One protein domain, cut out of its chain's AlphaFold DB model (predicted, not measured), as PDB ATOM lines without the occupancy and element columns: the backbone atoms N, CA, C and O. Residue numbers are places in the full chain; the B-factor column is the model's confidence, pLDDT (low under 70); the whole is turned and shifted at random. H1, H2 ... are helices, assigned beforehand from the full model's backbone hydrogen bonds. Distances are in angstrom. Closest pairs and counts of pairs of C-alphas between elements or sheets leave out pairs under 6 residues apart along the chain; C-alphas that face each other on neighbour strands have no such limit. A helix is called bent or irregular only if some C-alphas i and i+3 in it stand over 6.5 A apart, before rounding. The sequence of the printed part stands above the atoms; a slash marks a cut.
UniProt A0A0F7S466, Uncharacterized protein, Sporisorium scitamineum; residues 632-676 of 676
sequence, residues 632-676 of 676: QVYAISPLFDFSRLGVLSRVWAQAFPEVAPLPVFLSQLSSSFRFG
ATOM      1  N   GLN A 632     249.694 282.986 271.596       74.50
ATOM      2  CA  GLN A 632     248.958 282.657 272.819       74.50
ATOM      3  C   GLN A 632     249.361 281.284 273.370       74.50
ATOM      4  O   GLN A 632     249.801 280.398 272.637       74.50
ATOM      5  N   VAL A 633     249.210 281.113 274.684       74.19
ATOM      6  CA  VAL A 633     249.457 279.834 275.354       74.19
ATOM      7  C   VAL A 633     248.216 278.966 275.214       74.19
ATOM      8  O   VAL A 633     247.133 279.340 275.660       74.19
ATOM      9  N   TYR A 634     248.391 277.792 274.619       76.81
ATOM     10  CA  TYR A 634     247.333 276.799 274.479       76.81
ATOM     11  C   TYR A 634     247.550 275.658 275.466       76.81
ATOM     12  O   TYR A 634     248.655 275.115 275.564       76.81
ATOM     13  N   ALA A 635     246.481 275.273 276.160       75.69
ATOM     14  CA  ALA A 635     246.415 274.079 276.991       75.69
ATOM     15  C   ALA A 635     245.414 273.080 276.396       75.69
ATOM     16  O   ALA A 635     244.447 273.457 275.733       75.69
ATOM     17  N   ILE A 636     245.649 271.786 276.625       77.06
ATOM     18  CA  ILE A 636     244.695 270.742 276.240       77.06
ATOM     19  C   ILE A 636     243.529 270.792 277.228       77.06
ATOM     20  O   ILE A 636     243.744 270.781 278.437       77.06
ATOM     21  N   SER A 637     242.301 270.826 276.708       77.50
ATOM     22  CA  SER A 637     241.096 270.792 277.537       77.50
ATOM     23  C   SER A 637     241.080 269.534 278.427       77.50
ATOM     24  O   SER A 637     241.230 268.433 277.895       77.50
ATOM     25  N   PRO A 638     240.816 269.659 279.740       74.94
ATOM     26  CA  PRO A 638     240.554 268.535 280.647       74.94
ATOM     27  C   PRO A 638     239.458 267.557 280.184       74.94
ATOM     28  O   PRO A 638     239.428 266.403 280.611       74.94
ATOM     29  N   LEU A 639     238.561 267.998 279.294       74.75
ATOM     30  CA  LEU A 639     237.518 267.161 278.692       74.75
ATOM     31  C   LEU A 639     238.037 266.259 277.565       74.75
ATOM     32  O   LEU A 639     237.307 265.406 277.059       74.75
ATOM     33  N   PHE A 640     239.268 266.474 277.103       80.50
ATOM     34  CA  PHE A 640     239.819 265.727 275.988       80.50
ATOM     35  C   PHE A 640     240.177 264.298 276.409       80.50
ATOM     36  O   PHE A 640     241.033 264.070 277.261       80.50
ATOM     37  N   ASP A 641     239.552 263.320 275.756       81.69
ATOM     38  CA  ASP A 641     239.936 261.921 275.903       81.69
ATOM     39  C   ASP A 641     241.237 261.633 275.137       81.69
ATOM     40  O   ASP A 641     241.266 261.572 273.901       81.69
ATOM     41  N   PHE A 642     242.318 261.409 275.888       82.44
ATOM     42  CA  PHE A 642     243.644 261.092 275.359       82.44
ATOM     43  C   PHE A 642     243.678 259.821 274.502       82.44
ATOM     44  O   PHE A 642     244.558 259.704 273.645       82.44
ATOM     45  N   SER A 643     242.711 258.908 274.647       85.88
ATOM     46  CA  SER A 643     242.598 257.726 273.783       85.88
ATOM     47  C   SER A 643     242.448 258.106 272.299       85.88
ATOM     48  O   SER A 643     242.946 257.417 271.402       85.88
ATOM     49  N   ARG A 644     241.837 259.268 272.022       86.44
ATOM     50  CA  ARG A 644     241.563 259.767 270.667       86.44
ATOM     51  C   ARG A 644     242.781 260.390 269.993       86.44
ATOM     52  O   ARG A 644     242.802 260.487 268.765       86.44
ATOM     53  N   LEU A 645     243.805 260.787 270.752       86.38
ATOM     54  CA  LEU A 645     244.971 261.507 270.227       86.38
ATOM     55  C   LEU A 645     245.704 260.718 269.134       86.38
ATOM     56  O   LEU A 645     246.124 261.294 268.128       86.38
ATOM     57  N   GLY A 646     245.817 259.396 269.289       87.81
ATOM     58  CA  GLY A 646     246.467 258.534 268.299       87.81
ATOM     59  C   GLY A 646     245.689 258.427 266.982       87.81
ATOM     60  O   GLY A 646     246.286 258.336 265.907       87.81
ATOM     61  N   VAL A 647     244.354 258.464 267.034       90.94
ATOM     62  CA  VAL A 647     243.506 258.498 265.830       90.94
ATOM     63  C   VAL A 647     243.616 259.867 265.157       90.94
ATOM     64  O   VAL A 647     243.893 259.935 263.964       90.94
ATOM     65  N   LEU A 648     243.491 260.951 265.928       88.88
ATOM     66  CA  LEU A 648     243.580 262.321 265.417       88.88
ATOM     67  C   LEU A 648     244.945 262.629 264.796       88.88
ATOM     68  O   LEU A 648     245.003 263.256 263.746       88.88
ATOM     69  N   SER A 649     246.035 262.129 265.380       88.81
ATOM     70  CA  SER A 649     247.385 262.309 264.827       88.81
ATOM     71  C   SER A 649     247.539 261.651 263.452       88.81
ATOM     72  O   SER A 649     248.215 262.196 262.581       88.81
ATOM     73  N   ARG A 650     246.885 260.501 263.228       90.31
ATOM     74  CA  ARG A 650     246.869 259.834 261.917       90.31
ATOM     75  C   ARG A 650     246.044 260.615 260.898       90.31
ATOM     76  O   ARG A 650     246.508 260.802 259.779       90.31
ATOM     77  N   VAL A 651     244.862 261.093 261.292       91.81
ATOM     78  CA  VAL A 651     244.008 261.928 260.431       91.81
ATOM     79  C   VAL A 651     244.721 263.231 260.062       91.81
ATOM     80  O   VAL A 651     244.731 263.608 258.897       91.81
ATOM     81  N   TRP A 652     245.395 263.872 261.020       89.31
ATOM     82  CA  TRP A 652     246.203 265.068 260.785       89.31
ATOM     83  C   TRP A 652     247.306 264.829 259.756       89.31
ATOM     84  O   TRP A 652     247.417 265.587 258.801       89.31
ATOM     85  N   ALA A 653     248.085 263.754 259.907       89.50
ATOM     86  CA  ALA A 653     249.157 263.428 258.968       89.50
ATOM     87  C   ALA A 653     248.640 263.154 257.542       89.50
ATOM     88  O   ALA A 653     249.355 263.396 256.574       89.50
ATOM     89  N   GLN A 654     247.406 262.654 257.408       91.44
ATOM     90  CA  GLN A 654     246.756 262.448 256.111       91.44
ATOM     91  C   GLN A 654     246.215 263.751 255.511       91.44
ATOM     92  O   GLN A 654     246.351 263.962 254.310       91.44
ATOM     93  N   ALA A 655     245.600 264.609 256.328       89.12
ATOM     94  CA  ALA A 655     244.991 265.860 255.878       89.12
ATOM     95  C   ALA A 655     246.030 266.961 255.598       89.12
ATOM     96  O   ALA A 655     245.864 267.744 254.667       89.12
ATOM     97  N   PHE A 656     247.112 267.002 256.381       88.69
ATOM     98  CA  PHE A 656     248.147 268.035 256.332       88.69
ATOM     99  C   PHE A 656     249.551 267.417 256.207       88.69
ATOM    100  O   PHE A 656     250.362 267.535 257.126       88.69
ATOM    101  N   PRO A 657     249.872 266.759 255.077       87.25
ATOM    102  CA  PRO A 657     251.153 266.067 254.901       87.25
ATOM    103  C   PRO A 657     252.368 267.011 254.891       87.25
ATOM    104  O   PRO A 657     253.470 266.587 255.226       87.25
ATOM    105  N   GLU A 658     252.166 268.285 254.543       88.25
ATOM    106  CA  GLU A 658     253.211 269.321 254.496       88.25
ATOM    107  C   GLU A 658     253.473 269.990 255.863       88.25
ATOM    108  O   GLU A 658     254.396 270.791 255.999       88.25
ATOM    109  N   VAL A 659     252.657 269.697 256.885       87.19
ATOM    110  CA  VAL A 659     252.745 270.320 258.215       87.19
ATOM    111  C   VAL A 659     253.401 269.358 259.208       87.19
ATOM    112  O   VAL A 659     253.310 268.137 259.077       87.19
ATOM    113  N   ALA A 660     254.071 269.900 260.231       86.31
ATOM    114  CA  ALA A 660     254.661 269.097 261.299       86.31
ATOM    115  C   ALA A 660     253.628 268.142 261.945       86.31
ATOM    116  O   ALA A 660     252.435 268.466 262.003       86.31
ATOM    117  N   PRO A 661     254.062 266.978 262.476       87.00
ATOM    118  CA  PRO A 661     253.175 266.062 263.186       87.00
ATOM    119  C   PRO A 661     252.401 266.772 264.301       87.00
ATOM    120  O   PRO A 661     252.970 267.613 264.998       87.00
ATOM    121  N   LEU A 662     251.134 266.393 264.504       85.81
ATOM    122  CA  LEU A 662     250.200 267.085 265.403       85.81
ATOM    123  C   LEU A 662     250.795 267.449 266.783       85.81
ATOM    124  O   LEU A 662     250.677 268.609 267.168       85.81
ATOM    125  N   PRO A 663     251.494 266.555 267.516       82.94
ATOM    126  CA  PRO A 663     252.080 266.920 268.811       82.94
ATOM    127  C   PRO A 663     253.168 267.999 268.714       82.94
ATOM    128  O   PRO A 663     253.249 268.880 269.567       82.94
ATOM    129  N   VAL A 664     253.988 267.953 267.658       84.56
ATOM    130  CA  VAL A 664     255.049 268.941 267.410       84.56
ATOM    131  C   VAL A 664     254.427 270.279 267.037       84.56
ATOM    132  O   VAL A 664     254.802 271.304 267.597       84.56
ATOM    133  N   PHE A 665     253.428 270.267 266.157       84.56
ATOM    134  CA  PHE A 665     252.697 271.465 265.766       84.56
ATOM    135  C   PHE A 665     252.024 272.152 266.966       84.56
ATOM    136  O   PHE A 665     252.197 273.350 267.166       84.56
ATOM    137  N   LEU A 666     251.335 271.394 267.828       79.69
ATOM    138  CA  LEU A 666     250.724 271.934 269.049       79.69
ATOM    139  C   LEU A 666     251.769 272.516 270.015       79.69
ATOM    140  O   LEU A 666     251.537 273.567 270.610       79.69
ATOM    141  N   SER A 667     252.938 271.875 270.136       78.12
ATOM    142  CA  SER A 667     254.037 272.419 270.942       78.12
ATOM    143  C   SER A 667     254.572 273.739 270.379       78.12
ATOM    144  O   SER A 667     254.849 274.653 271.148       78.12
ATOM    145  N   GLN A 668     254.635 273.864 269.047       78.31
ATOM    146  CA  GLN A 668     255.076 275.074 268.352       78.31
ATOM    147  C   GLN A 668     254.065 276.219 268.467       78.31
ATOM    148  O   GLN A 668     254.473 277.371 268.583       78.31
ATOM    149  N   LEU A 669     252.761 275.916 268.472       74.88
ATOM    150  CA  LEU A 669     251.705 276.914 268.672       74.88
ATOM    151  C   LEU A 669     251.779 277.576 270.054       74.88
ATOM    152  O   LEU A 669     251.557 278.778 270.158       74.88
ATOM    153  N   SER A 670     252.087 276.795 271.095       66.12
ATOM    154  CA  SER A 670     252.178 277.275 272.482       66.12
ATOM    155  C   SER A 670     253.571 277.826 272.827       66.12
ATOM    156  O   SER A 670     253.713 278.694 273.688       66.12
ATOM    157  N   SER A 671     254.625 277.364 272.138       62.59
ATOM    158  CA  SER A 671     255.967 277.921 272.288       62.59
ATOM    159  C   SER A 671     256.027 279.286 271.615       62.59
ATOM    160  O   SER A 671     256.119 279.391 270.393       62.59
ATOM    161  N   SER A 672     255.977 280.338 272.425       48.06
ATOM    162  CA  SER A 672     256.199 281.715 272.004       48.06
ATOM    163  C   SER A 672     257.341 281.810 270.988       48.06
ATOM    164  O   SER A 672     258.411 281.230 271.196       48.06
ATOM    165  N   PHE A 673     257.125 282.599 269.932       44.56
ATOM    166  CA  PHE A 673     258.187 283.261 269.180       44.56
ATOM    167  C   PHE A 673     259.180 283.863 270.189       44.56
ATOM    168  O   PHE A 673     258.968 284.952 270.722       44.56
ATOM    169  N   ARG A 674     260.264 283.144 270.494       36.03
ATOM    170  CA  ARG A 674     261.450 283.765 271.074       36.03
ATOM    171  C   ARG A 674     262.064 284.555 269.929       36.03
ATOM    172  O   ARG A 674     262.700 283.964 269.062       36.03
ATOM    173  N   PHE A 675     261.785 285.856 269.889       33.22
ATOM    174  CA  PHE A 675     262.526 286.794 269.056       33.22
ATOM    175  C   PHE A 675     264.027 286.547 269.258       33.22
ATOM    176  O   PHE A 675     264.515 286.575 270.391       33.22
ATOM    177  N   GLY A 676     264.711 286.247 268.157       30.69
ATOM    178  CA  GLY A 676     266.140 286.474 267.986       30.69
ATOM    179  C   GLY A 676     266.331 287.752 267.193       30.69
ATOM    180  O   GLY A 676     265.478 288.001 266.308       30.69
TER     181      GLY A 676
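This is residues 632 to 676 of the 676 residues of an uncharacterized protein of Sporisorium scitamineum (UniProt A0A0F7S466). Two helices set almost at right angles make a loose, flat frame: the longer, H1, forms one side, and the shorter, H2, starts beside the later part of H1 and points away from it. A loop, residues 656 to 661, joins them, and tails without a named element lie before H1 and after H2; residues 637 to 644 and 654 to 659 stand free. The printed part has 45 residues with two named helices, H1 then H2, and no named strand; its class is all helix. It is loose, with a radius of gyration of the C-alphas of 12.2 A and spans of 36 by 29 by 10 A.

Find C-alpha 642 at (243.644, 261.092, 275.359); from there H1, residues 642 to 655, runs 20.1 A to C-alpha 655 at (244.991, 265.860, 255.878). H1 is irregular, but only just: C-alphas 643 and 646 are 6.8 A apart. Then look at residues 662 to 670 for H2, 12.6 A long, which ends at C-alpha 670 at (252.178, 277.275, 272.482).

Start from H1, which touches H2 with its residues 649 to 653 alone. The closest C-alphas of the two helices are those of Ser 649 and Leu 662, 5.6 A apart. Their lines are about perpendicular, at 84 degrees. In H2 every O i to N i+4 pair is within hydrogen-bond range; in H1 it is 8 of 10.

The two C-alphas farthest apart are those of Ser 643 and Gly 676, the chain's last residue, at 37.6 A. The printed part has no cut, and the link from H1 to H2 is short, with 6 residues. The mean pLDDT of the printed part is 77.8; look at residues 670 to 676, of which 670 belongs to H2, for the values under 70.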